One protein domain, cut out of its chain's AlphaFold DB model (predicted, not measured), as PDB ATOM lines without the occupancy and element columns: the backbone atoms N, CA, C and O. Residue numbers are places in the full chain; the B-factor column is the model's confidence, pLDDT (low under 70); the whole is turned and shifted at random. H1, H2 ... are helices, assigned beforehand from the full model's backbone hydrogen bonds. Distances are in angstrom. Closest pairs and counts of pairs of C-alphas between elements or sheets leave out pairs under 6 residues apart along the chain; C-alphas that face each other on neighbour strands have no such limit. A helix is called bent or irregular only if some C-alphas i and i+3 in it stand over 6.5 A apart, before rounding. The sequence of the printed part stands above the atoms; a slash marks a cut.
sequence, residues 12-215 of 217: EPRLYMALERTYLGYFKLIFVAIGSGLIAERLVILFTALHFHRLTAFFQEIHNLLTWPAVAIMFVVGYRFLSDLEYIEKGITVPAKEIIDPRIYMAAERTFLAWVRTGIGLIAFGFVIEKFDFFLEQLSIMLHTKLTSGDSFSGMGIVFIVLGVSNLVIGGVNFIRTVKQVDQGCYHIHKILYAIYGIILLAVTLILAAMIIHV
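Overview. This is residues 12 to 215 of the 217 residues of the protein "DUF202 domain-containing protein" of Acidithiobacillus sulfuriphilus (UniProt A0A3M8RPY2). The domain is a long rod, an up-and-down bundle of five helices that run lengthwise, each against the one before it in the chain. H1, H2 and H3 are the long members: H1 has H2 along one flank and H3 along another, while the shorter H4 runs back beside H3 and the shorter H5 beside part of H2. H4 and H5 leave one end of the rod, where H1 turns into H2, to the three long helices. The printed part has 204 residues with five named helices, in the order H1, H2, H3, H4, H5, and no named strand; the class is all helix. The whole is loose, with a radius of gyration of the C-alphas of 20.7 A, and the C-alphas span 70 by 27 by 24 A.

Along the chain. H1, residues 13 to 49, begins with C-alpha 13 at (36.724, 30.207, 0.401) and is 54.5 A long. H2, residues 53 to 89, is 54.0 A long; it is neither bent nor irregular, but only just: C-alphas 65 and 68 are 6.4 A apart. H3, residues 102 to 142, is the longest helix at 60.5 A and ends with C-alpha 142 at (41.110, 69.960, 41.849). H4 holds residues 156 to 183 and is 41.0 A long. H5, residues 191 to 215, is 36.2 A long and ends with C-alpha 215 at (23.552, 54.121, 31.979).

Arrangement. H1 and H2 form a helical hairpin and touch, closest at the C-alphas of Gly 37 and His 63, 4.4 A apart, at a shallow tilt of 18 degrees, opposite ways. H1 also touches H3, the same way at a shallow tilt of 9 degrees; the closest C-alphas, of Arg 21 and Thr 111, are 6.1 A apart. H3 and H4 form a hairpin with a shallow tilt of 15 degrees, the C-alphas of Gly 126 and Gly 157 coming to 3.9 A. H2 touches H5 with residues 71 to 82 alone, closest at the C-alphas of Gly 78 and Leu 202, 6.4 A. H4 and H5, also a hairpin, only just touch, with 3 pairs of C-alphas within 8 A; the closest, of Leu 163 and Val 204, are 7.2 A apart. H1 is near H4 and H5, while H2 and H4, H3 and H5, and H2 and H3 are apart. Every O i to N i+4 pair is within hydrogen-bond range in H1, H3, H4 and H5, and 31 of 33 are in H2.

Size, cuts and confidence. The C-alphas farthest apart, of Lys 97 and His 144, are 71.0 A apart. The printed part has no cut. The links H2 to H3 and H3 to H4 are long, with 12 and 13 residues; H1 to H2 is tight and H4 to H5 short. Mean pLDDT of the printed part is 74.4; 66 residues are under 70, among them 87 to 101, 145 to 155 and 174 to 199.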
ATOM      1  N   GLU A  12      32.609  28.648  -1.656       67.25
ATOM      2  CA  GLU A  12      33.915  29.147  -2.049       67.25
ATOM      3  C   GLU A  12      34.612  29.862  -0.880       67.25
ATOM      4  O   GLU A  12      34.063  30.819  -0.323       67.25
ATOM      5  N   PRO A  13      35.877  29.511  -0.577       65.50
ATOM      6  CA  PRO A  13      36.724  30.207   0.401       65.50
ATOM      7  C   PRO A  13      36.742  31.733   0.219       65.50
ATOM      8  O   PRO A  13      36.787  32.512   1.171       65.50
ATOM      9  N   ARG A  14      36.710  32.172  -1.043       69.94
ATOM     10  CA  ARG A  14      36.762  33.581  -1.446       69.94
ATOM     11  C   ARG A  14      35.513  34.348  -1.041       69.94
ATOM     12  O   ARG A  14      35.633  35.500  -0.628       69.94
ATOM     13  N   LEU A  15      34.348  33.712  -1.139       69.06
ATOM     14  CA  LEU A  15      33.070  34.321  -0.794       69.06
ATOM     15  C   LEU A  15      33.005  34.602   0.711       69.06
ATOM     16  O   LEU A  15      32.647  35.709   1.109       69.06
ATOM     17  N   TYR A  16      33.464  33.656   1.534       69.69
ATOM     18  CA  TYR A  16      33.574  33.834   2.983       69.69
ATOM     19  C   TYR A  16      34.528  34.976   3.361       69.69
ATOM     20  O   TYR A  16      34.150  35.859   4.126       69.69
ATOM     21  N   MET A  17      35.728  35.028   2.774       70.50
ATOM     22  CA  MET A  17      36.688  36.109   3.052       70.50
ATOM     23  C   MET A  17      36.193  37.491   2.588       70.50
ATOM     24  O   MET A  17      36.501  38.514   3.207       70.50
ATOM     25  N   ALA A  18      35.432  37.549   1.491       74.31
ATOM     26  CA  ALA A  18      34.810  38.782   1.016       74.31
ATOM     27  C   ALA A  18      33.669  39.245   1.939       74.31
ATOM     28  O   ALA A  18      33.573  40.441   2.240       74.31
ATOM     29  N   LEU A  19      32.851  38.305   2.424       72.69
ATOM     30  CA  LEU A  19      31.807  38.546   3.418       72.69
ATOM     31  C   LEU A  19      32.432  39.118   4.696       72.69
ATOM     32  O   LEU A  19      32.085  40.216   5.123       72.69
ATOM     33  N   GLU A  20      33.432  38.428   5.238       71.75
ATOM     34  CA  GLU A  20      34.154  38.806   6.450       71.75
ATOM     35  C   GLU A  20      34.703  40.231   6.361       71.75
ATOM     36  O   GLU A  20      34.439  41.053   7.233       71.75
ATOM     37  N   ARG A  21      35.377  40.578   5.259       78.06
ATOM     38  CA  ARG A  21      35.912  41.931   5.053       78.06
ATOM     39  C   ARG A  21      34.824  43.003   5.023       78.06
ATOM     40  O   ARG A  21      35.028  44.097   5.550       78.06
ATOM     41  N   THR A  22      33.698  42.707   4.383       81.19
ATOM     42  CA  THR A  22      32.586  43.655   4.237       81.19
ATOM     43  C   THR A  22      31.939  43.928   5.591       81.19
ATOM     44  O   THR A  22      31.786  45.084   5.986       81.19
ATOM     45  N   TYR A  23      31.641  42.868   6.342       79.00
ATOM     46  CA  TYR A  23      31.052  42.980   7.671       79.00
ATOM     47  C   TYR A  23      32.016  43.588   8.688       79.00
ATOM     48  O   TYR A  23      31.602  44.459   9.446       79.00
ATOM     49  N   LEU A  24      33.307  43.245   8.649       77.62
ATOM     50  CA  LEU A  24      34.332  43.893   9.473       77.62
ATOM     51  C   LEU A  24      34.375  45.413   9.236       77.62
ATOM     52  O   LEU A  24      34.536  46.193  10.174       77.62
ATOM     53  N   GLY A  25      34.191  45.848   7.986       82.12
ATOM     54  CA  GLY A  25      34.061  47.262   7.638       82.12
ATOM     55  C   GLY A  25      32.847  47.928   8.290       82.12
ATOM     56  O   GLY A  25      32.981  49.012   8.858       82.12
ATOM     57  N   TYR A  26      31.683  47.270   8.262       82.88
ATOM     58  CA  TYR A  26      30.478  47.765   8.937       82.88
ATOM     59  C   TYR A  26      30.652  47.826  10.454       82.88
ATOM     60  O   TYR A  26      30.382  48.867  11.049       82.88
ATOM     61  N   PHE A  27      31.184  46.768  11.068       81.38
ATOM     62  CA  PHE A  27      31.464  46.742  12.501       81.38
ATOM     63  C   PHE A  27      32.437  47.846  12.906       81.38
ATOM     64  O   PHE A  27      32.177  48.557  13.870       81.38
ATOM     65  N   LYS A  28      33.506  48.076  12.131       84.75
ATOM     66  CA  LYS A  28      34.441  49.182  12.382       84.75
ATOM     67  C   LYS A  28      33.724  50.533  12.450       84.75
ATOM     68  O   LYS A  28      33.990  51.302  13.367       84.75
ATOM     69  N   LEU A  29      32.849  50.839  11.489       85.56
ATOM     70  CA  LEU A  29      32.126  52.116  11.469       85.56
ATOM     71  C   LEU A  29      31.186  52.257  12.670       85.56
ATOM     72  O   LEU A  29      31.150  53.315  13.293       85.56
ATOM     73  N   ILE A  30      30.480  51.182  13.018       83.81
ATOM     74  CA  ILE A  30      29.579  51.136  14.174       83.81
ATOM     75  C   ILE A  30      30.357  51.362  15.473       83.81
ATOM     76  O   ILE A  30      29.970  52.200  16.282       83.81
ATOM     77  N   PHE A  31      31.483  50.673  15.660       83.50
ATOM     78  CA  PHE A  31      32.306  50.835  16.856       83.50
ATOM     79  C   PHE A  31      32.913  52.229  16.974       83.50
ATOM     80  O   PHE A  31      32.985  52.759  18.079       83.50
ATOM     81  N   VAL A  32      33.322  52.838  15.857       85.50
ATOM     82  CA  VAL A  32      33.789  54.228  15.860       85.50
ATOM     83  C   VAL A  32      32.662  55.163  16.283       85.50
ATOM     84  O   VAL A  32      32.895  55.982  17.162       85.50
ATOM     85  N   ALA A  33      31.452  55.006  15.732       86.75
ATOM     86  CA  ALA A  33      30.292  55.813  16.109       86.75
ATOM     87  C   ALA A  33      29.995  55.704  17.616       86.75
ATOM     88  O   ALA A  33      29.973  56.718  18.314       86.75
ATOM     89  N   ILE A  34      29.883  54.478  18.137       82.94
ATOM     90  CA  ILE A  34      29.662  54.223  19.569       82.94
ATOM     91  C   ILE A  34      30.790  54.839  20.413       82.94
ATOM     92  O   ILE A  34      30.513  55.561  21.367       82.94
ATOM     93  N   GLY A  35      32.053  54.614  20.037       82.06
ATOM     94  CA  GLY A  35      33.217  55.142  20.751       82.06
ATOM     95  C   GLY A  35      33.240  56.670  20.810       82.06
ATOM     96  O   GLY A  35      33.477  57.249  21.867       82.06
ATOM     97  N   SER A  36      32.928  57.351  19.706       84.88
ATOM     98  CA  SER A  36      32.801  58.812  19.705       84.88
ATOM     99  C   SER A  36      31.594  59.317  20.497       84.88
ATOM    100  O   SER A  36      31.683  60.381  21.105       84.88
ATOM    101  N   GLY A  37      30.497  58.555  20.548       83.69
ATOM    102  CA  GLY A  37      29.345  58.873  21.390       83.69
ATOM    103  C   GLY A  37      29.695  58.816  22.880       83.69
ATOM    104  O   GLY A  37      29.351  59.728  23.627       83.69
ATOM    105  N   LEU A  38      30.462  57.806  23.296       81.56
ATOM    106  CA  LEU A  38      30.980  57.690  24.665       81.56
ATOM    107  C   LEU A  38      31.892  58.865  25.043       81.56
ATOM    108  O   LEU A  38      31.787  59.415  26.133       81.56
ATOM    109  N   ILE A  39      32.753  59.315  24.129       83.44
ATOM    110  CA  ILE A  39      33.590  60.503  24.369       83.44
ATOM    111  C   ILE A  39      32.727  61.771  24.492       83.44
ATOM    112  O   ILE A  39      32.984  62.604  25.363       83.44
ATOM    113  N   ALA A  40      31.693  61.925  23.658       84.62
ATOM    114  CA  ALA A  40      30.778  63.067  23.730       84.62
ATOM    115  C   ALA A  40      30.077  63.163  25.096       84.62
ATOM    116  O   ALA A  40      29.930  64.254  25.641       84.62
ATOM    117  N   GLU A  41      29.734  62.029  25.699       81.12
ATOM    118  CA  GLU A  41      29.181  61.960  27.054       81.12
ATOM    119  C   GLU A  41      30.170  62.436  28.132       81.12
ATOM    120  O   GLU A  41      29.797  63.154  29.059       81.12
ATOM    121  N   ARG A  42      31.467  62.127  27.993       80.94
ATOM    122  CA  ARG A  42      32.505  62.662  28.902       80.94
ATOM    123  C   ARG A  42      32.615  64.173  28.819       80.94
ATOM    124  O   ARG A  42      32.786  64.849  29.834       80.94
ATOM    125  N   LEU A  43      32.467  64.710  27.613       83.69
ATOM    126  CA  LEU A  43      32.435  66.150  27.393       83.69
ATOM    127  C   LEU A  43      31.186  66.793  28.013       83.69
ATOM    128  O   LEU A  43      31.308  67.858  28.613       83.69
ATOM    129  N   VAL A  44      30.017  66.145  27.956       83.19
ATOM    130  CA  VAL A  44      28.795  66.599  28.654       83.19
ATOM    131  C   VAL A  44      29.048  66.786  30.149       83.19
ATOM    132  O   VAL A  44      28.709  67.838  30.695       83.19
ATOM    133  N   ILE A  45      29.681  65.808  30.805       79.31
ATOM    134  CA  ILE A  45      29.998  65.864  32.243       79.31
ATOM    135  C   ILE A  45      30.924  67.049  32.539       79.31
ATOM    136  O   ILE A  45      30.649  67.853  33.434       79.31
ATOM    137  N   LEU A  46      31.979  67.207  31.735       81.69
ATOM    138  CA  LEU A  46      32.932  68.306  31.862       81.69
ATOM    139  C   LEU A  46      32.259  69.679  31.709       81.69
ATOM    140  O   LEU A  46      32.449  70.563  32.544       81.69
ATOM    141  N   PHE A  47      31.458  69.878  30.659       82.50
ATOM    142  CA  PHE A  47      30.815  71.168  30.387       82.50
ATOM    143  C   PHE A  47      29.706  71.506  31.380       82.50
ATOM    144  O   PHE A  47      29.503  72.684  31.686       82.50
ATOM    145  N   THR A  48      29.043  70.490  31.931       80.50
ATOM    146  CA  THR A  48      28.073  70.666  33.018       80.50
ATOM    147  C   THR A  48      28.753  71.219  34.265       80.50
ATOM    148  O   THR A  48      28.257  72.184  34.844       80.50
ATOM    149  N   ALA A  49      29.924  70.692  34.628       77.44
ATOM    150  CA  ALA A  49      30.706  71.211  35.750       77.44
ATOM    151  C   ALA A  49      31.268  72.620  35.498       77.44
ATOM    152  O   ALA A  49      31.407  73.406  36.430       77.44
ATOM    153  N   LEU A  50      31.552  72.968  34.241       81.81
ATOM    154  CA  LEU A  50      31.981  74.314  33.842       81.81
ATOM    155  C   LEU A  50      30.808  75.296  33.633       81.81
ATOM    156  O   LEU A  50      31.022  76.407  33.153       81.81
ATOM    157  N   HIS A  51      29.571  74.905  33.970       80.06
ATOM    158  CA  HIS A  51      28.344  75.697  33.806       80.06
ATOM    159  C   HIS A  51      28.034  76.166  32.362       80.06
ATOM    160  O   HIS A  51      27.211  77.061  32.154       80.06
ATOM    161  N   PHE A  52      28.606  75.532  31.330       83.06
ATOM    162  CA  PHE A  52      28.338  75.857  29.920       83.06
ATOM    163  C   PHE A  52      27.113  75.109  29.366       83.06
ATOM    164  O   PHE A  52      27.227  74.205  28.538       83.06
ATOM    165  N   HIS A  53      25.912  75.541  29.759       79.19
ATOM    166  CA  HIS A  53      24.646  74.866  29.420       79.19
ATOM    167  C   HIS A  53      24.402  74.632  27.915       79.19
ATOM    168  O   HIS A  53      23.901  73.578  27.525       79.19
ATOM    169  N   ARG A  54      24.781  75.581  27.045       84.50
ATOM    170  CA  ARG A  54      24.584  75.446  25.587       84.50
ATOM    171  C   ARG A  54      25.429  74.323  24.984       84.50
ATOM    172  O   ARG A  54      24.978  73.642  24.068       84.50
ATOM    173  N   LEU A  55      26.652  74.152  25.482       82.75
ATOM    174  CA  LEU A  55      27.575  73.141  24.977       82.75
ATOM    175  C   LEU A  55      27.198  71.752  25.496       82.75
ATOM    176  O   LEU A  55      27.232  70.793  24.731       82.75
ATOM    177  N   THR A  56      26.759  71.663  26.754       80.69
ATOM    178  CA  THR A  56      26.205  70.440  27.346       80.69
ATOM    179  C   THR A  56      25.074  69.864  26.490       80.69
ATOM    180  O   THR A  56      25.154  68.710  26.083       80.69
ATOM    181  N   ALA A  57      24.063  70.672  26.148       84.00
ATOM    182  CA  ALA A  57      22.933  70.210  25.337       84.00
ATOM    183  C   ALA A  57      23.368  69.709  23.945       84.00
ATOM    184  O   ALA A  57      22.940  68.646  23.505       84.00
ATOM    185  N   PHE A  58      24.281  70.430  23.288       87.12
ATOM    186  CA  PHE A  58      24.810  70.043  21.979       87.12
ATOM    187  C   PHE A  58      25.537  68.688  22.005       87.12
ATOM    188  O   PHE A  58      25.292  67.831  21.156       87.12
ATOM    189  N   PHE A  59      26.418  68.464  22.985       84.00
ATOM    190  CA  PHE A  59      27.132  67.188  23.101       84.00
ATOM    191  C   PHE A  59      26.215  66.034  23.523       84.00
ATOM    192  O   PHE A  59      26.430  64.904  23.084       84.00
ATOM    193  N   GLN A  60      25.165  66.310  24.301       82.81
ATOM    194  CA  GLN A  60      24.151  65.320  24.662       82.81
ATOM    195  C   GLN A  60      23.351  64.852  23.437       82.81
ATOM    196  O   GLN A  60      23.129  63.655  23.257       82.81
ATOM    197  N   GLU A  61      22.962  65.778  22.558       85.19
ATOM    198  CA  GLU A  61      22.304  65.442  21.292       85.19
ATOM    199  C   GLU A  61      23.217  64.610  20.388       85.19
ATOM    200  O   GLU A  61      22.770  63.608  19.831       85.19
ATOM    201  N   ILE A  62      24.504  64.967  20.288       86.19
ATOM    202  CA  ILE A  62      25.493  64.182  19.533       86.19
ATOM    203  C   ILE A  62      25.617  62.768  20.093       86.19
ATOM    204  O   ILE A  62      25.623  61.815  19.313       86.19
ATOM    205  N   HIS A  63      25.713  62.619  21.416       82.44
ATOM    206  CA  HIS A  63      25.775  61.308  22.054       82.44
ATOM    207  C   HIS A  63      24.563  60.463  21.653       82.44
ATOM    208  O   HIS A  63      24.737  59.396  21.067       82.44
ATOM    209  N   ASN A  64      23.347  60.972  21.871       81.06
ATOM    210  CA  ASN A  64      22.109  60.250  21.575       81.06
ATOM    211  C   ASN A  64      21.974  59.894  20.089       81.06
ATOM    212  O   ASN A  64      21.585  58.776  19.746       81.06
ATOM    213  N   LEU A  65      22.313  60.836  19.206       84.25
ATOM    214  CA  LEU A  65      22.255  60.651  17.758       84.25
ATOM    215  C   LEU A  65      23.225  59.570  17.277       84.25
ATOM    216  O   LEU A  65      22.967  58.917  16.265       84.25
ATOM    217  N   LEU A  66      24.348  59.389  17.967       81.81
ATOM    218  CA  LEU A  66      25.425  58.532  17.501       81.81
ATOM    219  C   LEU A  66      25.419  57.145  18.148       81.81
ATOM    220  O   LEU A  66      25.764  56.176  17.475       81.81
ATOM    221  N   THR A  67      25.008  57.014  19.411       79.62
ATOM    222  CA  THR A  67      24.996  55.730  20.129       79.62
ATOM    223  C   THR A  67      23.768  54.893  19.787       79.62
ATOM    224  O   THR A  67      23.915  53.770  19.299       79.62
ATOM    225  N   TRP A  68      22.559  55.427  19.969       80.00
ATOM    226  CA  TRP A  68      21.315  54.662  19.823       80.00
ATOM    227  C   TRP A  68      21.098  54.113  18.403       80.00
ATOM    228  O   TRP A  68      20.881  52.903  18.261       80.00
ATOM    229  N   PRO A  69      21.225  54.915  17.325       86.19
ATOM    230  CA  PRO A  69      21.115  54.391  15.967       86.19
ATOM    231  C   PRO A  69      22.227  53.400  15.623       86.19
ATOM    232  O   PRO A  69      21.963  52.407  14.949       86.19
ATOM    233  N   ALA A  70      23.457  53.625  16.100       83.38
ATOM    234  CA  ALA A  70      24.563  52.701  15.854       83.38
ATOM    235  C   ALA A  70      24.305  51.336  16.503       83.38
ATOM    236  O   ALA A  70      24.499  50.312  15.849       83.38
ATOM    237  N   VAL A  71      23.798  51.312  17.739       81.00
ATOM    238  CA  VAL A  71      23.398  50.080  18.433       81.00
ATOM    239  C   VAL A  71      22.264  49.374  17.683       81.00
ATOM    240  O   VAL A  71      22.358  48.175  17.430       81.00
ATOM    241  N   ALA A  72      21.232  50.097  17.240       83.69
ATOM    242  CA  ALA A  72      20.136  49.508  16.466       83.69
ATOM    243  C   ALA A  72      20.618  48.902  15.132       83.69
ATOM    244  O   ALA A  72      20.287  47.761  14.797       83.69
ATOM    245  N   ILE A  73      21.453  49.633  14.385       85.75
ATOM    246  CA  ILE A  73      22.054  49.162  13.129       85.75
ATOM    247  C   ILE A  73      22.936  47.934  13.379       85.75
ATOM    248  O   ILE A  73      22.948  47.013  12.563       85.75
ATOM    249  N   MET A  74      23.630  47.878  14.515       81.94
ATOM    250  CA  MET A  74      24.486  46.755  14.895       81.94
ATOM    251  C   MET A  74      23.720  45.437  14.990       81.94
ATOM    252  O   MET A  74      24.187  44.435  14.450       81.94
ATOM    253  N   PHE A  75      22.528  45.430  15.592       81.94
ATOM    254  CA  PHE A  75      21.685  44.230  15.649       81.94
ATOM    255  C   PHE A  75      21.264  43.757  14.258       81.94
ATOM    256  O   PHE A  75      21.324  42.563  13.964       81.94
ATOM    257  N   VAL A  76      20.908  44.690  13.369       84.69
ATOM    258  CA  VAL A  76      20.547  44.370  11.981       84.69
ATOM    259  C   VAL A  76      21.741  43.782  11.226       84.69
ATOM    260  O   VAL A  76      21.594  42.784  10.522       84.69
ATOM    261  N   VAL A  77      22.927  44.375  11.376       80.88
ATOM    262  CA  VAL A  77      24.163  43.895  10.740       80.88
ATOM    263  C   VAL A  77      24.566  42.525  11.291       80.88
ATOM    264  O   VAL A  77      24.900  41.643  10.506       80.88
ATOM    265  N   GLY A  78      24.473  42.306  12.604       74.56
ATOM    266  CA  GLY A  78      24.760  41.014  13.232       74.56
ATOM    267  C   GLY A  78      23.800  39.911  12.781       74.56
ATOM    268  O   GLY A  78      24.240  38.832  12.386       74.56
ATOM    269  N   TYR A  79      22.496  40.198  12.748       80.12
ATOM    270  CA  TYR A  79      21.491  39.261  12.242       80.12
ATOM    271  C   TYR A  79      21.719  38.913  10.767       80.12
ATOM    272  O   TYR A  79      21.651  37.745  10.378       80.12
ATOM    273  N   ARG A  80      22.038  39.915   9.938       78.94
ATOM    274  CA  ARG A  80      22.366  39.694   8.526       78.94
ATOM    275  C   ARG A  80      23.628  38.865   8.345       78.94
ATOM    276  O   ARG A  80      23.620  37.966   7.517       78.94
ATOM    277  N   PHE A  81      24.662  39.103   9.148       76.00
ATOM    278  CA  PHE A  81      25.887  38.311   9.102       76.00
ATOM    279  C   PHE A  81      25.617  36.830   9.382       76.00
ATOM    280  O   PHE A  81      26.063  35.973   8.623       76.00
ATOM    281  N   LEU A  82      24.847  36.533  10.434       70.19
ATOM    282  CA  LEU A  82      24.454  35.165  10.785       70.19
ATOM    283  C   LEU A  82      23.619  34.514   9.676       70.19
ATOM    284  O   LEU A  82      23.893  33.381   9.284       70.19
ATOM    285  N   SER A  83      22.651  35.253   9.131       70.50
ATOM    286  CA  SER A  83      21.783  34.777   8.047       70.50
ATOM    287  C   SER A  83      22.564  34.494   6.763       70.50
ATOM    288  O   SER A  83      22.327  33.488   6.097       70.50
ATOM    289  N   ASP A  84      23.520  35.360   6.421       71.56
ATOM    290  CA  ASP A  84      24.392  35.174   5.265       71.56
ATOM    291  C   ASP A  84      25.331  33.980   5.469       71.56
ATOM    292  O   ASP A  84      25.577  33.226   4.527       71.56
ATOM    293  N   LEU A  85      25.814  33.753   6.696       69.88
ATOM    294  CA  LEU A  85      26.646  32.596   7.021       69.88
ATOM    295  C   LEU A  85      25.878  31.281   6.810       69.88
ATOM    296  O   LEU A  85      26.379  30.379   6.136       69.88
ATOM    297  N   GLU A  86      24.650  31.202   7.329       70.19
ATOM    298  CA  GLU A  86      23.767  30.040   7.177       70.19
ATOM    299  C   GLU A  86      23.368  29.821   5.707       70.19
ATOM    300  O   GLU A  86      23.260  28.686   5.233       70.19
ATOM    301  N   TYR A  87      23.181  30.909   4.956       68.31
ATOM    302  CA  TYR A  87      22.861  30.846   3.536       68.31
ATOM    303  C   TYR A  87      24.016  30.263   2.714       68.31
ATOM    304  O   TYR A  87      23.785  29.362   1.909       68.31
ATOM    305  N   ILE A  88      25.255  30.720   2.935       65.12
ATOM    306  CA  ILE A  88      26.433  30.191   2.225       65.12
ATOM    307  C   ILE A  88      26.703  28.738   2.637       65.12
ATOM    308  O   ILE A  88      27.089  27.918   1.804       65.12
ATOM    309  N   GLU A  89      26.440  28.380   3.896       64.06
ATOM    310  CA  GLU A  89      26.596  27.009   4.383       64.06
ATOM    311  C   GLU A  89      25.712  25.998   3.637       64.06
ATOM    312  O   GLU A  89      26.147  24.874   3.389       64.06
ATOM    313  N   LYS A  90      24.505  26.388   3.222       67.62
ATOM    314  CA  LYS A  90      23.593  25.525   2.448       67.62
ATOM    315  C   LYS A  90      24.011  25.347   0.977       67.62
ATOM    316  O   LYS A  90      23.348  24.610   0.249       67.62
ATOM    317  N   GLY A  91      25.081  26.010   0.534       63.69
ATOM    318  CA  GLY A  91      25.611  25.926  -0.828       63.69
ATOM    319  C   GLY A  91      26.360  24.629  -1.150       63.69
ATOM    320  O   GLY A  91      26.729  23.852  -0.273       63.69
ATOM    321  N   ILE A  92      26.616  24.414  -2.440       62.28
ATOM    322  CA  ILE A  92      27.330  23.243  -2.971       62.28
ATOM    323  C   ILE A  92      28.820  23.330  -2.590       62.28
ATOM    324  O   ILE A  92      29.431  24.394  -2.709       62.28
ATOM    325  N   THR A  93      29.418  22.221  -2.142       65.38
ATOM    326  CA  THR A  93      30.846  22.130  -1.787       65.38
ATOM    327  C   THR A  93      31.739  22.204  -3.026       65.38
ATOM    328  O   THR A  93      31.525  21.460  -3.985       65.38
ATOM    329  N   VAL A  94      32.772  23.046  -2.992       64.69
ATOM    330  CA  VAL A  94      33.759  23.187  -4.078       64.69
ATOM    331  C   VAL A  94      34.782  22.047  -4.030       64.69
ATOM    332  O   VAL A  94      35.241  21.696  -2.939       64.69
ATOM    333  N   PRO A  95      35.189  21.467  -5.174       60.56
ATOM    334  CA  PRO A  95      36.253  20.466  -5.216       60.56
ATOM    335  C   PRO A  95      37.605  21.024  -4.730       60.56
ATOM    336  O   PRO A  95      38.032  22.109  -5.119       60.56
ATOM    337  N   ALA A  96      38.334  20.228  -3.935       60.47
ATOM    338  CA  ALA A  96      39.568  20.624  -3.238       60.47
ATOM    339  C   ALA A  96      40.674  21.221  -4.134       60.47
ATOM    340  O   ALA A  96      41.490  22.016  -3.672       60.47
ATOM    341  N   LYS A  97      40.684  20.885  -5.430       60.41
ATOM    342  CA  LYS A  97      41.671  21.362  -6.407       60.41
ATOM    343  C   LYS A  97      41.587  22.872  -6.683       60.41
ATOM    344  O   LYS A  97      42.615  23.477  -6.962       60.41
ATOM    345  N   GLU A  98      40.409  23.489  -6.577       61.12
ATOM    346  CA  GLU A  98      40.242  24.949  -6.737       61.12
ATOM    347  C   GLU A  98      40.633  25.740  -5.477       61.12
ATOM    348  O   GLU A  98      40.770  26.963  -5.512       61.12
ATOM    349  N   ILE A  99      40.841  25.043  -4.358       59.88
ATOM    350  CA  ILE A  99      41.071  25.648  -3.047       59.88
ATOM    351  C   ILE A  99      42.565  25.893  -2.765       59.88
ATOM    352  O   ILE A  99      42.921  26.742  -1.948       59.88
ATOM    353  N   ILE A 100      43.453  25.217  -3.496       62.75
ATOM    354  CA  ILE A 100      44.916  25.353  -3.396       62.75
ATOM    355  C   ILE A 100      45.407  26.428  -4.389       62.75
ATOM    356  O   ILE A 100      46.361  26.237  -5.139       62.75
ATOM    357  N   ASP A 101      44.712  27.566  -4.451       69.25
ATOM    358  CA  ASP A 101      45.120  28.713  -5.270       69.25
ATOM    359  C   ASP A 101      45.897  29.719  -4.389       69.25
ATOM    360  O   ASP A 101      45.346  30.196  -3.390       69.25
ATOM    361  N   PRO A 102      47.133  30.120  -4.750       72.31
ATOM    362  CA  PRO A 102      47.906  31.151  -4.041       72.31
ATOM    363  C   PRO A 102      47.136  32.455  -3.775       72.31
ATOM    364  O   PRO A 102      47.385  33.166  -2.799       72.31
ATOM    365  N   ARG A 103      46.143  32.777  -4.611       74.19
ATOM    366  CA  ARG A 103      45.274  33.951  -4.439       74.19
ATOM    367  C   ARG A 103      44.428  33.886  -3.167       74.19
ATOM    368  O   ARG A 103      44.072  34.935  -2.631       74.19
ATOM    369  N   ILE A 104      44.089  32.688  -2.688       71.19
ATOM    370  CA  ILE A 104      43.337  32.473  -1.441       71.19
ATOM    371  C   ILE A 104      44.212  32.848  -0.244       71.19
ATOM    372  O   ILE A 104      43.742  33.555   0.645       71.19
ATOM    373  N   TYR A 105      45.499  32.497  -0.276       69.69
ATOM    374  CA  TYR A 105      46.463  32.890   0.753       69.69
ATOM    375  C   TYR A 105      46.611  34.420   0.841       69.69
ATOM    376  O   TYR A 105      46.421  35.009   1.903       69.69
ATOM    377  N   MET A 106      46.828  35.090  -0.297       74.75
ATOM    378  CA  MET A 106      46.911  36.561  -0.354       74.75
ATOM    379  C   MET A 106      45.595  37.257   0.036       74.75
ATOM    380  O   MET A 106      45.573  38.412   0.474       74.75
ATOM    381  N   ALA A 107      44.454  36.601  -0.180       75.94
ATOM    382  CA  ALA A 107      43.174  37.106   0.292       75.94
ATOM    383  C   ALA A 107      43.086  37.016   1.820       75.94
ATOM    384  O   ALA A 107      42.765  38.037   2.427       75.94
ATOM    385  N   ALA A 108      43.437  35.867   2.405       71.12
ATOM    386  CA  ALA A 108      43.404  35.607   3.842       71.12
ATOM    387  C   ALA A 108      44.332  36.541   4.628       71.12
ATOM    388  O   ALA A 108      43.917  37.113   5.634       71.12
ATOM    389  N   GLU A 109      45.547  36.779   4.133       76.44
ATOM    390  CA  GLU A 109      46.491  37.726   4.737       76.44
ATOM    391  C   GLU A 109      45.915  39.149   4.792       76.44
ATOM    392  O   GLU A 109      45.961  39.811   5.829       76.44
ATOM    393  N   ARG A 110      45.279  39.619   3.710       82.50
ATOM    394  CA  ARG A 110      44.621  40.937   3.700       82.50
ATOM    395  C   ARG A 110      43.465  41.017   4.688       82.50
ATOM    396  O   ARG A 110      43.248  42.075   5.276       82.50
ATOM    397  N   THR A 111      42.706  39.937   4.847       80.00
ATOM    398  CA  THR A 111      41.631  39.882   5.841       80.00
ATOM    399  C   THR A 111      42.224  39.926   7.246       80.00
ATOM    400  O   THR A 111      41.794  40.749   8.045       80.00
ATOM    401  N   PHE A 112      43.287  39.167   7.521       75.25
ATOM    402  CA  PHE A 112      44.012  39.212   8.792       75.25
ATOM    403  C   PHE A 112      44.586  40.603   9.112       75.25
ATOM    404  O   PHE A 112      44.424  41.111  10.218       75.25
ATOM    405  N   LEU A 113      45.187  41.293   8.145       80.06
ATOM    406  CA  LEU A 113      45.653  42.667   8.359       80.06
ATOM    407  C   LEU A 113      44.494  43.639   8.624       80.06
ATOM    408  O   LEU A 113      44.653  44.602   9.379       80.06
ATOM    409  N   ALA A 114      43.319  43.396   8.036       82.94
ATOM    410  CA  ALA A 114      42.117  44.153   8.363       82.94
ATOM    411  C   ALA A 114      41.679  43.895   9.816       82.94
ATOM    412  O   ALA A 114      41.427  44.865  10.529       82.94
ATOM    413  N   TRP A 115      41.699  42.636  10.272       80.56
ATOM    414  CA  TRP A 115      41.457  42.232  11.666       80.56
ATOM    415  C   TRP A 115      42.362  42.963  12.652       80.56
ATOM    416  O   TRP A 115      41.879  43.609  13.589       80.56
ATOM    417  N   VAL A 116      43.670  42.919  12.402       78.94
ATOM    418  CA  VAL A 116      44.691  43.595  13.212       78.94
ATOM    419  C   VAL A 116      44.416  45.096  13.267       78.94
ATOM    420  O   VAL A 116      44.349  45.673  14.350       78.94
ATOM    421  N   ARG A 117      44.168  45.730  12.115       86.44
ATOM    422  CA  ARG A 117      43.866  47.167  12.042       86.44
ATOM    423  C   ARG A 117      42.612  47.535  12.834       86.44
ATOM    424  O   ARG A 117      42.598  48.571  13.494       86.44
ATOM    425  N   THR A 118      41.561  46.721  12.764       84.50
ATOM    426  CA  THR A 118      40.336  46.963  13.537       84.50
ATOM    427  C   THR A 118      40.534  46.752  15.032       84.50
ATOM    428  O   THR A 118      40.081  47.586  15.808       84.50
ATOM    429  N   GLY A 119      41.277  45.717  15.438       82.00
ATOM    430  CA  GLY A 119      41.581  45.456  16.844       82.00
ATOM    431  C   GLY A 119      42.418  46.571  17.469       82.00
ATOM    432  O   GLY A 119      42.055  47.083  18.521       82.00
ATOM    433  N   ILE A 120      43.472  47.032  16.784       85.50
ATOM    434  CA  ILE A 120      44.288  48.169  17.243       85.50
ATOM    435  C   ILE A 120      43.437  49.440  17.361       85.50
ATOM    436  O   ILE A 120      43.573  50.173  18.336       85.50
ATOM    437  N   GLY A 121      42.537  49.688  16.402       87.00
ATOM    438  CA  GLY A 121      41.615  50.824  16.462       87.00
ATOM    439  C   GLY A 121      40.710  50.785  17.695       87.00
ATOM    440  O   GLY A 121      40.586  51.791  18.386       87.00
ATOM    441  N   LEU A 122      40.131  49.622  18.003       85.75
ATOM    442  CA  LEU A 122      39.304  49.415  19.196       85.75
ATOM    443  C   LEU A 122      40.093  49.628  20.495       85.75
ATOM    444  O   LEU A 122      39.615  50.332  21.381       85.75
ATOM    445  N   ILE A 123      41.313  49.086  20.580       86.00
ATOM    446  CA  ILE A 123      42.197  49.273  21.742       86.00
ATOM    447  C   ILE A 123      42.533  50.752  21.933       86.00
ATOM    448  O   ILE A 123      42.436  51.262  23.046       86.00
ATOM    449  N   ALA A 124      42.907  51.451  20.857       87.25
ATOM    450  CA  ALA A 124      43.247  52.868  20.917       87.25
ATOM    451  C   ALA A 124      42.055  53.714  21.388       87.25
ATOM    452  O   ALA A 124      42.218  54.563  22.260       87.25
ATOM    453  N   PHE A 125      40.853  53.448  20.866       85.88
ATOM    454  CA  PHE A 125      39.634  54.121  21.320       85.88
ATOM    455  C   PHE A 125      39.330  53.840  22.792       85.88
ATOM    456  O   PHE A 125      39.092  54.781  23.546       85.88
ATOM    457  N   GLY A 126      39.390  52.579  23.227       84.31
ATOM    458  CA  GLY A 126      39.165  52.224  24.629       84.31
ATOM    459  C   GLY A 126      40.170  52.882  25.575       84.31
ATOM    460  O   GLY A 126      39.789  53.379  26.630       84.31
ATOM    461  N   PHE A 127      41.437  52.990  25.163       86.88
ATOM    462  CA  PHE A 127      42.459  53.709  25.922       86.88
ATOM    463  C   PHE A 127      42.158  55.206  26.054       86.88
ATOM    464  O   PHE A 127      42.331  55.769  27.133       86.88
ATOM    465  N   VAL A 128      41.696  55.859  24.982       88.06
ATOM    466  CA  VAL A 128      41.302  57.277  25.025       88.06
ATOM    467  C   VAL A 128      40.140  57.491  25.994       88.06
ATOM    468  O   VAL A 128      40.186  58.437  26.775       88.06
ATOM    469  N   ILE A 129      39.144  56.600  25.984       84.25
ATOM    470  CA  ILE A 129      37.993  56.662  26.894       84.25
ATOM    471  C   ILE A 129      38.452  56.527  28.355       84.25
ATOM    472  O   ILE A 129      38.149  57.401  29.162       84.25
ATOM    473  N   GLU A 130      39.267  55.516  28.684       85.00
ATOM    474  CA  GLU A 130      39.804  55.343  30.048       85.00
ATOM    475  C   GLU A 130      40.652  56.532  30.510       85.00
ATOM    476  O   GLU A 130      40.586  56.961  31.663       85.00
ATOM    477  N   LYS A 131      41.475  57.094  29.618       84.75
ATOM    478  CA  LYS A 131      42.295  58.259  29.966       84.75
ATOM    479  C   LYS A 131      41.464  59.513  30.194       84.75
ATOM    480  O   LYS A 131      41.846  60.314  31.045       84.75
ATOM    481  N   PHE A 132      40.350  59.671  29.486       82.62
ATOM    482  CA  PHE A 132      39.396  60.743  29.756       82.62
ATOM    483  C   PHE A 132      38.732  60.581  31.126       82.62
ATOM    484  O   PHE A 132      38.627  61.567  31.850       82.62
ATOM    485  N   ASP A 133      38.361  59.360  31.516       80.12
ATOM    486  CA  ASP A 133      37.760  59.094  32.832       80.12
ATOM    487  C   ASP A 133      38.722  59.437  33.969       80.12
ATOM    488  O   ASP A 133      38.372  60.187  34.881       80.12
ATOM    489  N   PHE A 134      39.975  58.996  33.853       81.56
ATOM    490  CA  PHE A 134      41.031  59.364  34.795       81.56
ATOM    491  C   PHE A 134      41.261  60.884  34.861       81.56
ATOM    492  O   PHE A 134      41.483  61.446  35.933       81.56
ATOM    493  N   PHE A 135      41.196  61.575  33.722       82.38
ATOM    494  CA  PHE A 135      41.339  63.030  33.674       82.38
ATOM    495  C   PHE A 135      40.178  63.753  34.377       82.38
ATOM    496  O   PHE A 135      40.411  64.704  35.127       82.38
ATOM    497  N   LEU A 136      38.938  63.293  34.185       80.56
ATOM    498  CA  LEU A 136      37.767  63.832  34.884       80.56
ATOM    499  C   LEU A 136      37.844  63.599  36.397       80.56
ATOM    500  O   LEU A 136      37.487  64.490  37.167       80.56
ATOM    501  N   GLU A 137      38.351  62.445  36.829       80.75
ATOM    502  CA  GLU A 137      38.581  62.146  38.245       80.75
ATOM    503  C   GLU A 137      39.598  63.115  38.868       80.75
ATOM    504  O   GLU A 137      39.332  63.715  39.910       80.75
ATOM    505  N   GLN A 138      40.727  63.358  38.198       81.88
ATOM    506  CA  GLN A 138      41.720  64.332  38.664       81.88
ATOM    507  C   GLN A 138      41.165  65.760  38.722       81.88
ATOM    508  O   GLN A 138      41.411  66.482  39.692       81.88
ATOM    509  N   LEU A 139      40.381  66.166  37.719       81.00
ATOM    510  CA  LEU A 139      39.698  67.460  37.729       81.00
ATOM    511  C   LEU A 139      38.675  67.562  38.864       81.00
ATOM    512  O   LEU A 139      38.555  68.630  39.462       81.00
ATOM    513  N   SER A 140      37.979  66.469  39.199       79.62
ATOM    514  CA  SER A 140      37.052  66.409  40.336       79.62
ATOM    515  C   SER A 140      37.730  66.804  41.639       79.62
ATOM    516  O   SER A 140      37.182  67.588  42.416       79.62
ATOM    517  N   ILE A 141      38.939  66.284  41.852       80.25
ATOM    518  CA  ILE A 141      39.737  66.555  43.045       80.25
ATOM    519  C   ILE A 141      40.179  68.024  43.058       80.25
ATOM    520  O   ILE A 141      40.039  68.688  44.081       80.25
ATOM    521  N   MET A 142      40.650  68.565  41.927       80.31
ATOM    522  CA  MET A 142      41.110  69.960  41.849       80.31
ATOM    523  C   MET A 142      39.986  70.992  41.999       80.31
ATOM    524  O   MET A 142      40.183  72.024  42.633       80.31
ATOM    525  N   LEU A 143      38.810  70.734  41.421       78.31
ATOM    526  CA  LEU A 143      37.673  71.662  41.427       78.31
ATOM    527  C   LEU A 143      36.782  71.522  42.671       78.31
ATOM    528  O   LEU A 143      35.769  72.217  42.764       78.31
ATOM    529  N   HIS A 144      37.112  70.610  43.601       73.88
ATOM    530  CA  HIS A 144      36.301  70.270  44.786       73.88
ATOM    531  C   HIS A 144      34.818  70.000  44.449       73.88
ATOM    532  O   HIS A 144      33.921  70.120  45.282       73.88
ATOM    533  N   THR A 145      34.563  69.630  43.199       68.00
ATOM    534  CA  THR A 145      33.251  69.386  42.614       68.00
ATOM    535  C   THR A 145      33.237  67.930  42.210       68.00
ATOM    536  O   THR A 145      34.214  67.445  41.639       68.00
ATOM    537  N   LYS A 146      32.147  67.211  42.489       65.38
ATOM    538  CA  LYS A 146      31.973  65.847  41.978       65.38
ATOM    539  C   LYS A 146      31.793  65.903  40.458       65.38
ATOM    540  O   LYS A 146      30.688  66.071  39.961       65.38
ATOM    541  N   LEU A 147      32.911  65.793  39.747       61.91
ATOM    542  CA  LEU A 147      32.996  65.521  38.311       61.91
ATOM    543  C   LEU A 147      32.981  64.014  38.036       61.91
ATOM    544  O   LEU A 147      32.912  63.587  36.886       61.91
ATOM    545  N   THR A 148      33.034  63.202  39.093       54.94
ATOM    546  CA  THR A 148      32.807  61.770  38.997       54.94
ATOM    547  C   THR A 148      31.324  61.515  38.768       54.94
ATOM    548  O   THR A 148      30.458  61.940  39.536       54.94
ATOM    549  N   SER A 149      31.015  60.790  37.699       51.84
ATOM    550  CA  SER A 149      29.713  60.144  37.578       51.84
ATOM    551  C   SER A 149      29.721  58.985  38.576       51.84
ATOM    552  O   SER A 149      30.340  57.960  38.310       51.84
ATOM    553  N   GLY A 150      29.198  59.214  39.786       46.06
ATOM    554  CA  GLY A 150      29.428  58.344  40.948       46.06
ATOM    555  C   GLY A 150      29.243  56.856  40.644       46.06
ATOM    556  O   GLY A 150      28.213  56.514  40.084       46.06
ATOM    557  N   ASP A 151      30.241  56.025  40.977       49.78
ATOM    558  CA  ASP A 151      30.359  54.552  40.829       49.78
ATOM    559  C   ASP A 151      29.906  53.881  39.509       49.78
ATOM    560  O   ASP A 151      30.237  52.726  39.262       49.78
ATOM    561  N   SER A 152      29.208  54.580  38.617       50.66
ATOM    562  CA  SER A 152      28.327  53.995  37.597       50.66
ATOM    563  C   SER A 152      28.930  54.022  36.194       50.66
ATOM    564  O   SER A 152      28.369  53.454  35.266       50.66
ATOM    565  N   PHE A 153      30.075  54.684  36.024       52.72
ATOM    566  CA  PHE A 153      30.668  54.972  34.715       52.72
ATOM    567  C   PHE A 153      32.109  54.496  34.538       52.72
ATOM    568  O   PHE A 153      32.684  54.716  33.474       52.72
ATOM    569  N   SER A 154      32.690  53.864  35.558       57.34
ATOM    570  CA  SER A 154      34.081  53.416  35.536       57.34
ATOM    571  C   SER A 154      34.212  52.108  34.743       57.34
ATOM    572  O   SER A 154      33.543  51.124  35.055       57.34
ATOM    573  N   GLY A 155      35.061  52.090  33.708       67.25
ATOM    574  CA  GLY A 155      35.473  50.862  33.012       67.25
ATOM    575  C   GLY A 155      34.888  50.615  31.615       67.25
ATOM    576  O   GLY A 155      35.112  49.543  31.047       67.25
ATOM    577  N   MET A 156      34.168  51.565  31.008       72.62
ATOM    578  CA  MET A 156      33.691  51.398  29.622       72.62
ATOM    579  C   MET A 156      34.828  51.349  28.592       72.62
ATOM    580  O   MET A 156      34.732  50.637  27.587       72.62
ATOM    581  N   GLY A 157      35.929  52.059  28.833       74.31
ATOM    582  CA  GLY A 157      37.105  51.975  27.979       74.31
ATOM    583  C   GLY A 157      37.851  50.645  28.159       74.31
ATOM    584  O   GLY A 157      38.329  50.091  27.167       74.31
ATOM    585  N   ILE A 158      37.853  50.058  29.365       80.69
ATOM    586  CA  ILE A 158      38.354  48.694  29.622       80.69
ATOM    587  C   ILE A 158      37.590  47.691  28.763       80.69
ATOM    588  O   ILE A 158      38.223  46.840  28.137       80.69
ATOM    589  N   VAL A 159      36.259  47.813  28.667       80.50
ATOM    590  CA  VAL A 159      35.459  46.968  27.769       80.50
ATOM    591  C   VAL A 159      36.003  47.094  26.347       80.50
ATOM    592  O   VAL A 159      36.466  46.097  25.803       80.50
ATOM    593  N   PHE A 160      36.081  48.296  25.770       81.38
ATOM    594  CA  PHE A 160      36.618  48.497  24.412       81.38
ATOM    595  C   PHE A 160      38.038  47.937  24.203       81.38
ATOM    596  O   PHE A 160      38.326  47.376  23.141       81.38
ATOM    597  N   ILE A 161      38.915  48.031  25.207       84.25
ATOM    598  CA  ILE A 161      40.263  47.447  25.161       84.25
ATOM    599  C   ILE A 161      40.185  45.919  25.114       84.25
ATOM    600  O   ILE A 161      40.784  45.309  24.227       84.25
ATOM    601  N   VAL A 162      39.428  45.292  26.018       83.38
ATOM    602  CA  VAL A 162      39.236  43.833  26.051       83.38
ATOM    603  C   VAL A 162      38.629  43.345  24.735       83.38
ATOM    604  O   VAL A 162      39.075  42.337  24.184       83.38
ATOM    605  N   LEU A 163      37.687  44.101  24.168       82.12
ATOM    606  CA  LEU A 163      37.111  43.826  22.855       82.12
ATOM    607  C   LEU A 163      38.170  43.850  21.756       82.12
ATOM    608  O   LEU A 163      38.297  42.878  21.014       82.12
ATOM    609  N   GLY A 164      38.974  44.906  21.673       81.44
ATOM    610  CA  GLY A 164      40.024  45.015  20.665       81.44
ATOM    611  C   GLY A 164      41.111  43.940  20.798       81.44
ATOM    612  O   GLY A 164      41.554  43.394  19.786       81.44
ATOM    613  N   VAL A 165      41.483  43.567  22.029       82.56
ATOM    614  CA  VAL A 165      42.418  42.460  22.300       82.56
ATOM    615  C   VAL A 165      41.816  41.125  21.872       82.56
ATOM    616  O   VAL A 165      42.470  40.366  21.158       82.56
ATOM    617  N   SER A 166      40.563  40.844  22.241       79.44
ATOM    618  CA  SER A 166      39.886  39.608  21.835       79.44
ATOM    619  C   SER A 166      39.795  39.496  20.306       79.44
ATOM    620  O   SER A 166      40.147  38.463  19.740       79.44
ATOM    621  N   ASN A 167      39.465  40.597  19.623       80.00
ATOM    622  CA  ASN A 167      39.429  40.714  18.166       80.00
ATOM    623  C   ASN A 167      40.786  40.375  17.518       80.00
ATOM    624  O   ASN A 167      40.843  39.653  16.523       80.00
ATOM    625  N   LEU A 168      41.889  40.866  18.095       79.38
ATOM    626  CA  LEU A 168      43.258  40.576  17.651       79.38
ATOM    627  C   LEU A 168      43.633  39.102  17.835       79.38
ATOM    628  O   LEU A 168      44.160  38.485  16.909       79.38
ATOM    629  N   VAL A 169      43.341  38.531  19.006       79.12
ATOM    630  CA  VAL A 169      43.636  37.124  19.316       79.12
ATOM    631  C   VAL A 169      42.859  36.198  18.380       79.12
ATOM    632  O   VAL A 169      43.442  35.288  17.793       79.12
ATOM    633  N   ILE A 170      41.567  36.459  18.176       72.56
ATOM    634  CA  ILE A 170      40.701  35.665  17.293       72.56
ATOM    635  C   ILE A 170      41.179  35.750  15.839       72.56
ATOM    636  O   ILE A 170      41.332  34.714  15.187       72.56
ATOM    637  N   GLY A 171      41.490  36.954  15.344       70.31
ATOM    638  CA  GLY A 171      42.046  37.143  14.002       70.31
ATOM    639  C   GLY A 171      43.376  36.403  13.806       70.31
ATOM    640  O   GLY A 171      43.575  35.752  12.779       70.31
ATOM    641  N   GLY A 172      44.258  36.436  14.810       72.38
ATOM    642  CA  GLY A 172      45.540  35.721  14.801       72.38
ATOM    643  C   GLY A 172      45.384  34.203  14.780       72.38
ATOM    644  O   GLY A 172      46.012  33.526  13.966       72.38
ATOM    645  N   VAL A 173      44.497  33.659  15.617       72.56
ATOM    646  CA  VAL A 173      44.193  32.220  15.635       72.56
ATOM    647  C   VAL A 173      43.600  31.771  14.298       72.56
ATOM    648  O   VAL A 173      43.980  30.711  13.795       72.56
ATOM    649  N   ASN A 174      42.712  32.569  13.698       69.12
ATOM    650  CA  ASN A 174      42.123  32.259  12.396       69.12
ATOM    651  C   ASN A 174      43.181  32.224  11.285       69.12
ATOM    652  O   ASN A 174      43.217  31.278  10.496       69.12
ATOM    653  N   PHE A 175      44.083  33.208  11.257       67.19
ATOM    654  CA  PHE A 175      45.161  33.257  10.272       67.19
ATOM    655  C   PHE A 175      46.085  32.042  10.390       67.19
ATOM    656  O   PHE A 175      46.260  31.317   9.413       67.19
ATOM    657  N   ILE A 176      46.588  31.742  11.592       69.38
ATOM    658  CA  ILE A 176      47.490  30.599  11.819       69.38
ATOM    659  C   ILE A 176      46.818  29.276  11.419       69.38
ATOM    660  O   ILE A 176      47.451  28.420  10.800       69.38
ATOM    661  N   ARG A 177      45.526  29.098  11.726       66.94
ATOM    662  CA  ARG A 177      44.779  27.892  11.332       66.94
ATOM    663  C   ARG A 177      44.533  27.814   9.829       66.94
ATOM    664  O   ARG A 177      44.704  26.740   9.263       66.94
ATOM    665  N   THR A 178      44.180  28.928   9.192       65.50
ATOM    666  CA  THR A 178      43.960  28.989   7.739       65.50
ATOM    667  C   THR A 178      45.244  28.650   6.989       65.50
ATOM    668  O   THR A 178      45.222  27.819   6.086       65.50
ATOM    669  N   VAL A 179      46.380  29.210   7.414       66.00
ATOM    670  CA  VAL A 179      47.699  28.909   6.840       66.00
ATOM    671  C   VAL A 179      48.045  27.427   7.006       66.00
ATOM    672  O   VAL A 179      48.412  26.775   6.033       66.00
ATOM    673  N   LYS A 180      47.839  26.859   8.201       66.50
ATOM    674  CA  LYS A 180      48.123  25.442   8.476       66.50
ATOM    675  C   LYS A 180      47.238  24.475   7.673       66.50
ATOM    676  O   LYS A 180      47.693  23.396   7.313       66.50
ATOM    677  N   GLN A 181      45.990  24.843   7.384       62.84
ATOM    678  CA  GLN A 181      45.068  24.028   6.578       62.84
ATOM    679  C   GLN A 181      45.378  24.088   5.079       62.84
ATOM    680  O   GLN A 181      45.221  23.086   4.384       62.84
ATOM    681  N   VAL A 182      45.842  25.239   4.586       61.50
ATOM    682  CA  VAL A 182      46.304  25.391   3.198       61.50
ATOM    683  C   VAL A 182      47.583  24.582   2.966       61.50
ATOM    684  O   VAL A 182      47.687  23.899   1.951       61.50
ATOM    685  N   ASP A 183      48.504  24.585   3.932       61.44
ATOM    686  CA  ASP A 183      49.768  23.837   3.866       61.44
ATOM    687  C   ASP A 183      49.559  22.305   3.877       61.44
ATOM    688  O   ASP A 183      50.320  21.548   3.283       61.44
ATOM    689  N   GLN A 184      48.470  21.831   4.495       61.41
ATOM    690  CA  GLN A 184      48.120  20.405   4.565       61.41
ATOM    691  C   GLN A 184      47.263  19.901   3.389       61.41
ATOM    692  O   GLN A 184      46.877  18.733   3.382       61.41
ATOM    693  N   GLY A 185      46.921  20.746   2.407       56.19
ATOM    694  CA  GLY A 185      46.129  20.360   1.224       56.19
ATOM    695  C   GLY A 185      44.670  19.956   1.502       56.19
ATOM    696  O   GLY A 185      43.911  19.686   0.572       56.19
ATOM    697  N   CYS A 186      44.249  19.955   2.769       50.91
ATOM    698  CA  CYS A 186      42.910  19.607   3.226       50.91
ATOM    699  C   CYS A 186      42.206  20.868   3.721       50.91
ATOM    700  O   CYS A 186      42.177  21.166   4.917       50.91
ATOM    701  N   TYR A 187      41.611  21.621   2.799       51.88
ATOM    702  CA  TYR A 187      40.792  22.767   3.169       51.88
ATOM    703  C   TYR A 187      39.414  22.299   3.647       51.88
ATOM    704  O   TYR A 187      38.486  22.120   2.861       51.88
ATOM    705  N   HIS A 188      39.285  22.072   4.951       52.25
ATOM    706  CA  HIS A 188      37.990  21.918   5.607       52.25
ATOM    707  C   HIS A 188      37.638  23.234   6.296       52.25
ATOM    708  O   HIS A 188      38.219  23.580   7.323       52.25
ATOM    709  N   ILE A 189      36.663  23.961   5.751       53.22
ATOM    710  CA  ILE A 189      36.126  25.187   6.351       53.22
ATOM    711  C   ILE A 189      35.518  24.822   7.710       53.22
ATOM    712  O   ILE A 189      34.453  24.212   7.786       53.22
ATOM    713  N   HIS A 190      36.198  25.163   8.806       57.66
ATOM    714  CA  HIS A 190      35.699  24.885  10.152       57.66
ATOM    715  C   HIS A 190      34.629  25.915  10.526       57.66
ATOM    716  O   HIS A 190      34.914  26.949  11.123       57.66
ATOM    717  N   LYS A 191      33.380  25.593  10.186       57.94
ATOM    718  CA  LYS A 191      32.151  26.364  10.457       57.94
ATOM    719  C   LYS A 191      32.048  26.869  11.901       57.94
ATOM    720  O   LYS A 191      31.609  27.985  12.152       57.94
ATOM    721  N   ILE A 192      32.548  26.062  12.835       61.09
ATOM    722  CA  ILE A 192      32.587  26.352  14.271       61.09
ATOM    723  C   ILE A 192      33.344  27.657  14.566       61.09
ATOM    724  O   ILE A 192      32.914  28.420  15.420       61.09
ATOM    725  N   LEU A 193      34.426  27.966  13.844       62.47
ATOM    726  CA  LEU A 193      35.202  29.192  14.077       62.47
ATOM    727  C   LEU A 193      34.427  30.458  13.700       62.47
ATOM    728  O   LEU A 193      34.439  31.428  14.453       62.47
ATOM    729  N   TYR A 194      33.723  30.441  12.569       62.56
ATOM    730  CA  TYR A 194      32.930  31.584  12.113       62.56
ATOM    731  C   TYR A 194      31.663  31.778  12.950       62.56
ATOM    732  O   TYR A 194      31.292  32.912  13.248       62.56
ATOM    733  N   ALA A 195      31.042  30.681  13.392       64.50
ATOM    734  CA  ALA A 195      29.950  30.727  14.358       64.50
ATOM    735  C   ALA A 195      30.417  31.323  15.698       64.50
ATOM    736  O   ALA A 195      29.768  32.224  16.220       64.50
ATOM    737  N   ILE A 196      31.580  30.900  16.213       67.19
ATOM    738  CA  ILE A 196      32.193  31.483  17.418       67.19
ATOM    739  C   ILE A 196      32.450  32.979  17.227       67.19
ATOM    740  O   ILE A 196      32.137  33.765  18.112       67.19
ATOM    741  N   TYR A 197      32.967  33.393  16.070       65.12
ATOM    742  CA  TYR A 197      33.189  34.802  15.761       65.12
ATOM    743  C   TYR A 197      31.888  35.624  15.773       65.12
ATOM    744  O   TYR A 197      31.833  36.661  16.434       65.12
ATOM    745  N   GLY A 198      30.831  35.144  15.107       68.00
ATOM    746  CA  GLY A 198      29.518  35.793  15.114       68.00
ATOM    747  C   GLY A 198      28.910  35.876  16.516       68.00
ATOM    748  O   GLY A 198      28.366  36.914  16.884       68.00
ATOM    749  N   ILE A 199      29.063  34.822  17.323       69.94
ATOM    750  CA  ILE A 199      28.610  34.781  18.720       69.94
ATOM    751  C   ILE A 199      29.395  35.770  19.579       69.94
ATOM    752  O   ILE A 199      28.786  36.494  20.360       69.94
ATOM    753  N   ILE A 200      30.720  35.832  19.436       70.44
ATOM    754  CA  ILE A 200      31.554  36.772  20.189       70.44
ATOM    755  C   ILE A 200      31.166  38.201  19.827       70.44
ATOM    756  O   ILE A 200      30.882  38.981  20.723       70.44
ATOM    757  N   LEU A 201      31.064  38.535  18.540       68.06
ATOM    758  CA  LEU A 201      30.627  39.865  18.114       68.06
ATOM    759  C   LEU A 201      29.255  40.232  18.674       68.06
ATOM    760  O   LEU A 201      29.087  41.322  19.208       68.06
ATOM    761  N   LEU A 202      28.295  39.314  18.586       71.19
ATOM    762  CA  LEU A 202      26.940  39.530  19.076       71.19
ATOM    763  C   LEU A 202      26.902  39.679  20.603       71.19
ATOM    764  O   LEU A 202      26.219  40.565  21.110       71.19
ATOM    765  N   ALA A 203      27.659  38.867  21.342       74.44
ATOM    766  CA  ALA A 203      27.774  38.968  22.795       74.44
ATOM    767  C   ALA A 203      28.397  40.307  23.209       74.44
ATOM    768  O   ALA A 203      27.891  40.988  24.093       74.44
ATOM    769  N   VAL A 204      29.455  40.720  22.521       71.38
ATOM    770  CA  VAL A 204      30.141  41.997  22.719       71.38
ATOM    771  C   VAL A 204      29.210  43.183  22.461       71.38
ATOM    772  O   VAL A 204      29.117  44.099  23.275       71.38
ATOM    773  N   THR A 205      28.482  43.138  21.348       68.31
ATOM    774  CA  THR A 205      27.424  44.083  20.989       68.31
ATOM    775  C   THR A 205      26.364  44.185  22.082       68.31
ATOM    776  O   THR A 205      25.996  45.292  22.471       68.31
ATOM    777  N   LEU A 206      25.879  43.046  22.579       75.00
ATOM    778  CA  LEU A 206      24.872  42.995  23.635       75.00
ATOM    779  C   LEU A 206      25.397  43.559  24.952       75.00
ATOM    780  O   LEU A 206      24.677  44.303  25.605       75.00
ATOM    781  N   ILE A 207      26.639  43.250  25.324       78.31
ATOM    782  CA  ILE A 207      27.276  43.786  26.533       78.31
ATOM    783  C   ILE A 207      27.398  45.309  26.436       78.31
ATOM    784  O   ILE A 207      27.038  46.001  27.383       78.31
ATOM    785  N   LEU A 208      27.837  45.846  25.292       70.00
ATOM    786  CA  LEU A 208      27.899  47.294  25.072       70.00
ATOM    787  C   LEU A 208      26.512  47.940  25.117       70.00
ATOM    788  O   LEU A 208      26.338  48.960  25.772       70.00
ATOM    789  N   ALA A 209      25.522  47.345  24.452       71.19
ATOM    790  CA  ALA A 209      24.154  47.848  24.472       71.19
ATOM    791  C   ALA A 209      23.566  47.828  25.892       71.19
ATOM    792  O   ALA A 209      22.964  48.809  26.310       71.19
ATOM    793  N   ALA A 210      23.777  46.751  26.652       73.00
ATOM    794  CA  ALA A 210      23.326  46.633  28.035       73.00
ATOM    795  C   ALA A 210      24.018  47.651  28.951       73.00
ATOM    796  O   ALA A 210      23.344  48.277  29.762       73.00
ATOM    797  N   MET A 211      25.327  47.862  28.782       68.94
ATOM    798  CA  MET A 211      26.068  48.907  29.492       68.94
ATOM    799  C   MET A 211      25.504  50.296  29.182       68.94
ATOM    800  O   MET A 211      25.247  51.047  30.108       68.94
ATOM    801  N   ILE A 212      25.230  50.616  27.912       66.25
ATOM    802  CA  ILE A 212      24.635  51.905  27.518       66.25
ATOM    803  C   ILE A 212      23.224  52.071  28.103       66.25
ATOM    804  O   ILE A 212      22.897  53.121  28.644       66.25
ATOM    805  N   ILE A 213      22.378  51.041  28.011       66.94
ATOM    806  CA  ILE A 213      20.980  51.101  28.470       66.94
ATOM    807  C   ILE A 213      20.897  51.214  29.993       66.94
ATOM    808  O   ILE A 213      20.045  51.931  30.497       66.94
ATOM    809  N   HIS A 214      21.779  50.542  30.733       57.16
ATOM    810  CA  HIS A 214      21.830  50.672  32.192       57.16
ATOM    811  C   HIS A 214      22.301  52.065  32.650       57.16
ATOM    812  O   HIS A 214      22.147  52.415  33.815       57.16
ATOM    813  N   VAL A 215      22.875  52.845  31.730       50.69
ATOM    814  CA  VAL A 215      23.552  54.121  31.979       50.69
ATOM    815  C   VAL A 215      22.765  55.335  31.451       50.69
ATOM    816  O   VAL A 215      23.004  56.453  31.901       50.69
TER     817      VAL A 215